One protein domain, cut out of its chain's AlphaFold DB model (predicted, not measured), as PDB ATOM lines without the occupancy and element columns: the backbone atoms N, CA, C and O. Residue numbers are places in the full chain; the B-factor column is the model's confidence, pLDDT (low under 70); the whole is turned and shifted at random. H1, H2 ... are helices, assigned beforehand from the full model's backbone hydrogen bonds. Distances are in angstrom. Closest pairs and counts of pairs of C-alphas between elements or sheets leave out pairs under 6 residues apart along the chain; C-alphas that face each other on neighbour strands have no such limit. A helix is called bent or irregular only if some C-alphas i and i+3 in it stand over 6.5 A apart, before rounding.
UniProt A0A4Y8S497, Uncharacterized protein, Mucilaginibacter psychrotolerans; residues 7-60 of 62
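This is residues 7 to 60 of the 62 residues of an uncharacterized protein of Mucilaginibacter psychrotolerans (UniProt A0A4Y8S497). Three separate helices are strung out one after another along an open, stretched chain, with H1 at one end, H2 in the middle and the one-turn H3 at the other end. No helix packs on another and there is no common core; an unnamed stretch, residues 19 to 31, spans the gap from H1 to H2, and a shorter one spans the gap from H2 to H3. The printed part has 54 residues, with three named helices in the order H1, H2, H3 and no named strand, and its class is all helix. The whole is extended, with a radius of gyration of the C-alphas of 18.9 A, and its C-alphas span 53 by 20 by 15 A.

H1, residues 7 to 18, touches no helix. After it, a long link of 13 residues leads to H2, residues 32 to 44, and H1 and H2 are apart, with no C-alpha of the one within 8 A of the other. A short link of 10 residues then leads to H3, residues 55 to 58, and H2 and H3 are apart by the same measure. H1 and H3 are apart too. In H1 and H2 every pair of O of residue i and N of residue i+4 is within hydrogen-bond range. H3, with four residues, is too short for such a pair, and its one pair of O of residue i and N of residue i+3 is not within range.

H1 begins at C-alpha 7, at (236.494, 170.829, 189.378), and ends at Ala 18, 16.9 A from first to last C-alpha. H2, the longest helix with 13 residues, runs from Pro 32, with its C-alpha at (230.452, 167.538, 171.240), to Arg 44, and measures 18.6 A. H3 runs from Val 55 to Ser 58, whose C-alpha is at (224.290, 159.694, 142.164), and measures 5.3 A. No helix is bent or irregular.

The outline is a rod. The two C-alphas farthest apart are those of Ala 18 and Gly 57, 54.2 A, and the first and last printed C-alphas, of Glu 7 and Asn 60, are 50.8 A apart. Three stretches stand free: residues 15 to 20, of which 15 to 18 belong to H1; residues 26 to 47, of which 32 to 44 belong to H2; and residues 52 to 57, of which 55 to 57 belong to H3. The C-alphas of residues 19 to 31 lie 9 to 23 A from the mean of all C-alphas. The printed part has no cut. The mean pLDDT of the printed part is 83.9, and the model's confidence is low, under 70, at residues 22 to 27, in the long link.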
ATOM      1  N   GLU A   7     237.218 171.121 188.139       83.75
ATOM      2  CA  GLU A   7     236.494 170.829 189.378       83.75
ATOM      3  C   GLU A   7     235.117 170.218 189.101       83.75
ATOM      4  O   GLU A   7     234.786 169.167 189.653       83.75
ATOM      5  N   GLN A   8     234.356 170.779 188.158       83.00
ATOM      6  CA  GLN A   8     233.090 170.198 187.697       83.00
ATOM      7  C   GLN A   8     233.294 168.789 187.127       83.00
ATOM      8  O   GLN A   8     232.544 167.863 187.445       83.00
ATOM      9  N   LEU A   9     234.354 168.592 186.335       82.50
ATOM     10  CA  LEU A   9     234.702 167.279 185.796       82.50
ATOM     11  C   LEU A   9     235.015 166.267 186.912       82.50
ATOM     12  O   LEU A   9     234.620 165.103 186.819       82.50
ATOM     13  N   ARG A  10     235.705 166.696 187.976       82.88
ATOM     14  CA  ARG A  10     236.043 165.845 189.125       82.88
ATOM     15  C   ARG A  10     234.794 165.376 189.870       82.88
ATOM     16  O   ARG A  10     234.685 164.187 190.166       82.88
ATOM     17  N   VAL A  11     233.847 166.280 190.123       86.38
ATOM     18  CA  VAL A  11     232.578 165.961 190.802       86.38
ATOM     19  C   VAL A  11     231.739 164.987 189.971       86.38
ATOM     20  O   VAL A  11     231.277 163.971 190.492       86.38
ATOM     21  N   LEU A  12     231.608 165.228 188.664       82.94
ATOM     22  CA  LEU A  12     230.872 164.336 187.758       82.94
ATOM     23  C   LEU A  12     231.486 162.930 187.704       82.94
ATOM     24  O   LEU A  12     230.759 161.939 187.771       82.94
ATOM     25  N   LYS A  13     232.822 162.826 187.653       80.56
ATOM     26  CA  LYS A  13     233.530 161.535 187.683       80.56
ATOM     27  C   LYS A  13     233.314 160.779 188.994       80.56
ATOM     28  O   LYS A  13     233.107 159.569 188.959       80.56
ATOM     29  N   ALA A  14     233.356 161.466 190.137       84.06
ATOM     30  CA  ALA A  14     233.144 160.841 191.443       84.06
ATOM     31  C   ALA A  14     231.728 160.255 191.566       84.06
ATOM     32  O   ALA A  14     231.572 159.097 191.959       84.06
ATOM     33  N   ASN A  15     230.716 161.013 191.140       84.44
ATOM     34  CA  ASN A  15     229.324 160.566 191.156       84.44
ATOM     35  C   ASN A  15     229.090 159.391 190.197       84.44
ATOM     36  O   ASN A  15     228.486 158.392 190.575       84.44
ATOM     37  N   ALA A  16     229.622 159.457 188.976       82.25
ATOM     38  CA  ALA A  16     229.494 158.367 188.016       82.25
ATOM     39  C   ALA A  16     230.201 157.081 188.481       82.25
ATOM     40  O   ALA A  16     229.651 155.991 188.328       82.25
ATOM     41  N   LYS A  17     231.368 157.200 189.132       80.81
ATOM     42  CA  LYS A  17     232.067 156.068 189.758       80.81
ATOM     43  C   LYS A  17     231.228 155.429 190.866       80.81
ATOM     44  O   LYS A  17     231.140 154.206 190.918       80.81
ATOM     45  N   ALA A  18     230.588 156.236 191.718       83.75
ATOM     46  CA  ALA A  18     229.682 155.738 192.755       83.75
ATOM     47  C   ALA A  18     228.484 154.974 192.159       83.75
ATOM     48  O   ALA A  18     228.038 153.980 192.726       83.75
ATOM     49  N   LEU A  19     228.022 155.387 190.975       85.31
ATOM     50  CA  LEU A  19     226.936 154.748 190.226       85.31
ATOM     51  C   LEU A  19     227.395 153.603 189.301       85.31
ATOM     52  O   LEU A  19     226.575 153.059 188.567       85.31
ATOM     53  N   LYS A  20     228.682 153.217 189.326       77.38
ATOM     54  CA  LYS A  20     229.288 152.203 188.434       77.38
ATOM     55  C   LYS A  20     229.136 152.507 186.934       77.38
ATOM     56  O   LYS A  20     229.158 151.599 186.108       77.38
ATOM     57  N   ILE A  21     229.013 153.780 186.570       74.81
ATOM     58  CA  ILE A  21     228.973 154.231 185.179       74.81
ATOM     59  C   ILE A  21     230.417 154.438 184.712       74.81
ATOM     60  O   ILE A  21     231.166 155.208 185.320       74.81
ATOM     61  N   SER A  22     230.823 153.761 183.634       60.56
ATOM     62  CA  SER A  22     232.128 153.979 183.009       60.56
ATOM     63  C   SER A  22     232.146 155.350 182.332       60.56
ATOM     64  O   SER A  22     231.567 155.542 181.264       60.56
ATOM     65  N   VAL A  23     232.796 156.324 182.963       60.59
ATOM     66  CA  VAL A  23     233.072 157.611 182.321       60.59
ATOM     67  C   VAL A  23     234.340 157.440 181.506       60.59
ATOM     68  O   VAL A  23     235.436 157.489 182.061       60.59
ATOM     69  N   GLU A  24     234.201 157.222 180.203       57.75
ATOM     70  CA  GLU A  24     235.320 157.364 179.276       57.75
ATOM     71  C   GLU A  24     235.783 158.820 179.328       57.75
ATOM     72  O   GLU A  24     235.044 159.754 179.017       57.75
ATOM     73  N   THR A  25     236.990 159.024 179.854       57.88
ATOM     74  CA  THR A  25     237.553 160.363 180.060       57.88
ATOM     75  C   THR A  25     238.439 160.801 178.913       57.88
ATOM     76  O   THR A  25     239.072 161.853 179.014       57.88
ATOM     77  N   GLU A  26     238.529 159.981 177.868       59.88
ATOM     78  CA  GLU A  26     239.201 160.367 176.646       59.88
ATOM     79  C   GLU A  26     238.438 161.550 176.068       59.88
ATOM     80  O   GLU A  26     237.265 161.467 175.701       59.88
ATOM     81  N   GLN A  27     239.098 162.705 176.102       64.56
ATOM     82  CA  GLN A  27     238.640 163.885 175.399       64.56
ATOM     83  C   GLN A  27     238.548 163.478 173.935       64.56
ATOM     84  O   GLN A  27     239.572 163.263 173.288       64.56
ATOM     85  N   SER A  28     237.321 163.311 173.436       70.19
ATOM     86  CA  SER A  28     237.120 163.128 172.008       70.19
ATOM     87  C   SER A  28     237.832 164.283 171.302       70.19
ATOM     88  O   SER A  28     237.645 165.433 171.711       70.19
ATOM     89  N   PRO A  29     238.628 164.023 170.252       81.88
ATOM     90  CA  PRO A  29     239.250 165.098 169.486       81.88
ATOM     91  C   PRO A  29     238.204 165.977 168.777       81.88
ATOM     92  O   PRO A  29     238.549 167.004 168.200       81.88
ATOM     93  N   TYR A  30     236.927 165.584 168.811       84.69
ATOM     94  CA  TYR A  30     235.827 166.269 168.159       84.69
ATOM     95  C   TYR A  30     234.979 167.081 169.139       84.69
ATOM     96  O   TYR A  30     234.719 166.673 170.272       84.69
ATOM     97  N   ALA A  31     234.473 168.216 168.655       86.56
ATOM     98  CA  ALA A  31     233.510 169.028 169.385       86.56
ATOM     99  C   ALA A  31     232.233 168.215 169.702       86.56
ATOM    100  O   ALA A  31     231.746 167.478 168.839       86.56
ATOM    101  N   PRO A  32     231.628 168.342 170.894       85.12
ATOM    102  CA  PRO A  32     230.452 167.538 171.240       85.12
ATOM    103  C   PRO A  32     229.228 167.770 170.366       85.12
ATOM    104  O   PRO A  32     228.482 166.821 170.131       85.12
ATOM    105  N   ASP A  33     229.061 168.974 169.823       87.94
ATOM    106  CA  ASP A  33     227.981 169.261 168.875       87.94
ATOM    107  C   ASP A  33     228.153 168.466 167.575       87.94
ATOM    108  O   ASP A  33     227.181 167.937 167.035       87.94
ATOM    109  N   PHE A  34     229.398 168.278 167.122       88.25
ATOM    110  CA  PHE A  34     229.708 167.405 165.989       88.25
ATOM    111  C   PHE A  34     229.360 165.944 166.304       88.25
ATOM    112  O   PHE A  34     228.695 165.278 165.512       88.25
ATOM    113  N   VAL A  35     229.734 165.448 167.487       89.25
ATOM    114  CA  VAL A  35     229.405 164.073 167.908       89.25
ATOM    115  C   VAL A  35     227.888 163.872 167.998       89.25
ATOM    116  O   VAL A  35     227.370 162.840 167.565       89.25
ATOM    117  N   ALA A  36     227.158 164.852 168.535       91.19
ATOM    118  CA  ALA A  36     225.701 164.820 168.610       91.19
ATOM    119  C   ALA A  36     225.056 164.810 167.216       91.19
ATOM    120  O   ALA A  36     224.154 164.006 166.971       91.19
ATOM    121  N   MET A  37     225.546 165.642 166.291       92.25
ATOM    122  CA  MET A  37     225.100 165.668 164.895       92.25
ATOM    123  C   MET A  37     225.247 164.291 164.233       92.25
ATOM    124  O   MET A  37     224.282 163.794 163.651       92.25
ATOM    125  N   VAL A  38     226.413 163.648 164.362       90.44
ATOM    126  CA  VAL A  38     226.679 162.325 163.767       90.44
ATOM    127  C   VAL A  38     225.750 161.254 164.346       90.44
ATOM    128  O   VAL A  38     225.093 160.542 163.590       90.44
ATOM    129  N   LYS A  39     225.608 161.186 165.678       91.31
ATOM    130  CA  LYS A  39     224.714 160.215 166.340       91.31
ATOM    131  C   LYS A  39     223.247 160.397 165.949       91.31
ATOM    132  O   LYS A  39     222.500 159.426 165.859       91.31
ATOM    133  N   ASN A  40     222.809 161.635 165.732       91.00
ATOM    134  CA  ASN A  40     221.450 161.908 165.268       91.00
ATOM    135  C   ASN A  40     221.257 161.513 163.797       91.00
ATOM    136  O   ASN A  40     220.194 161.001 163.447       91.00
ATOM    137  N   ALA A  41     222.268 161.714 162.948       89.38
ATOM    138  CA  ALA A  41     222.229 161.283 161.553       89.38
ATOM    139  C   ALA A  41     222.116 159.753 161.430       89.38
ATOM    140  O   ALA A  41     221.281 159.275 160.665       89.38
ATOM    141  N   GLU A  42     222.868 159.005 162.241       87.56
ATOM    142  CA  GLU A  42     222.826 157.536 162.291       87.56
ATOM    143  C   GLU A  42     221.423 157.003 162.637       87.56
ATOM    144  O   GLU A  42     220.896 156.109 161.974       87.56
ATOM    145  N   LYS A  43     220.757 157.611 163.628       90.19
ATOM    146  CA  LYS A  43     219.394 157.227 164.038       90.19
ATOM    147  C   LYS A  43     218.331 157.495 162.977       90.19
ATOM    148  O   LYS A  43     217.300 156.829 162.976       90.19
ATOM    149  N   ARG A  44     218.540 158.488 162.103       88.62
ATOM    150  CA  ARG A  44     217.546 158.882 161.093       88.62
ATOM    151  C   ARG A  44     217.339 157.793 160.041       88.62
ATOM    152  O   ARG A  44     216.273 157.740 159.441       88.62
ATOM    153  N   GLY A  45     218.353 156.965 159.783       80.31
ATOM    154  CA  GLY A  45     218.259 155.829 158.862       80.31
ATOM    155  C   GLY A  45     218.078 156.191 157.380       80.31
ATOM    156  O   GLY A  45     218.054 155.302 156.535       80.31
ATOM    157  N   SER A  46     217.948 157.477 157.035       82.44
ATOM    158  CA  SER A  46     217.856 157.926 155.647       82.44
ATOM    159  C   SER A  46     219.262 158.083 155.070       82.44
ATOM    160  O   SER A  46     219.984 159.017 155.436       82.44
ATOM    161  N   TYR A  47     219.624 157.207 154.144       84.31
ATOM    162  CA  TYR A  47     220.913 157.242 153.463       84.31
ATOM    163  C   TYR A  47     220.703 157.378 151.961       84.31
ATOM    164  O   TYR A  47     219.680 156.956 151.422       84.31
ATOM    165  N   LYS A  48     221.682 157.978 151.286       85.94
ATOM    166  CA  LYS A  48     221.748 158.005 149.829       85.94
ATOM    167  C   LYS A  48     222.941 157.160 149.411       85.94
ATOM    168  O   LYS A  48     224.067 157.478 149.784       85.94
ATOM    169  N   THR A  49     222.688 156.076 148.689       89.88
ATOM    170  CA  THR A  49     223.760 155.280 148.088       89.88
ATOM    171  C   THR A  49     224.441 156.121 147.016       89.88
ATOM    172  O   THR A  49     223.764 156.715 146.177       89.88
ATOM    173  N   VAL A  50     225.767 156.195 147.067       93.56
ATOM    174  CA  VAL A  50     226.585 156.927 146.096       93.56
ATOM    175  C   VAL A  50     227.363 155.906 145.278       93.56
ATOM    176  O   VAL A  50     228.068 155.082 145.857       93.56
ATOM    177  N   ASP A  51     227.231 155.955 143.952       93.56
ATOM    178  CA  ASP A  51     228.086 155.195 143.043       93.56
ATOM    179  C   ASP A  51     229.496 155.809 143.051       93.56
ATOM    180  O   ASP A  51     229.646 156.987 142.703       93.56
ATOM    181  N   PRO A  52     230.544 155.050 143.420       94.31
ATOM    182  CA  PRO A  52     231.921 155.530 143.363       94.31
ATOM    183  C   PRO A  52     232.372 155.941 141.954       94.31
ATOM    184  O   PRO A  52     233.261 156.779 141.825       94.31
ATOM    185  N   ASN A  53     231.768 155.372 140.907       96.31
ATOM    186  CA  ASN A  53     232.098 155.670 139.513       96.31
ATOM    187  C   ASN A  53     231.334 156.888 138.964       96.31
ATOM    188  O   ASN A  53     231.751 157.459 137.959       96.31
ATOM    189  N   ASP A  54     230.246 157.310 139.619       94.81
ATOM    190  CA  ASP A  54     229.491 158.519 139.267       94.81
ATOM    191  C   ASP A  54     228.918 159.214 140.510       94.81
ATOM    192  O   ASP A  54     227.707 159.243 140.761       94.81
ATOM    193  N   VAL A  55     229.815 159.812 141.294       93.75
ATOM    194  CA  VAL A  55     229.469 160.497 142.546       93.75
ATOM    195  C   VAL A  55     228.463 161.629 142.305       93.75
ATOM    196  O   VAL A  55     227.464 161.738 143.014       93.75
ATOM    197  N   TRP A  56     228.680 162.460 141.283       93.44
ATOM    198  CA  TRP A  56     227.828 163.626 141.028       93.44
ATOM    199  C   TRP A  56     226.468 163.264 140.434       93.44
ATOM    200  O   TRP A  56     225.461 163.855 140.831       93.44
ATOM    201  N   GLY A  57     226.408 162.268 139.542       92.06
ATOM    202  CA  GLY A  57     225.137 161.753 139.032       92.06
ATOM    203  C   GLY A  57     224.311 161.098 140.135       92.06
ATOM    204  O   GLY A  57     223.136 161.417 140.284       92.06
ATOM    205  N   SER A  58     224.947 160.299 140.997       91.62
ATOM    206  CA  SER A  58     224.290 159.694 142.164       91.62
ATOM    207  C   SER A  58     223.688 160.733 143.103       91.62
ATOM    208  O   SER A  58     222.689 160.476 143.773       91.62
ATOM    209  N   LEU A  59     224.269 161.933 143.159       92.25
ATOM    210  CA  LEU A  59     223.784 163.023 143.994       92.25
ATOM    211  C   LEU A  59     222.741 163.926 143.311       92.25
ATOM    212  O   LEU A  59     222.141 164.726 144.023       92.25
ATOM    213  N   ASN A  60     222.414 163.719 142.028       89.44
ATOM    214  CA  ASN A  60     221.577 164.606 141.200       89.44
ATOM    215  C   ASN A  60     222.125 166.045 141.131       89.44
ATOM    216  O   ASN A  60     221.372 167.005 141.273       89.44
TER     217      ASN A  60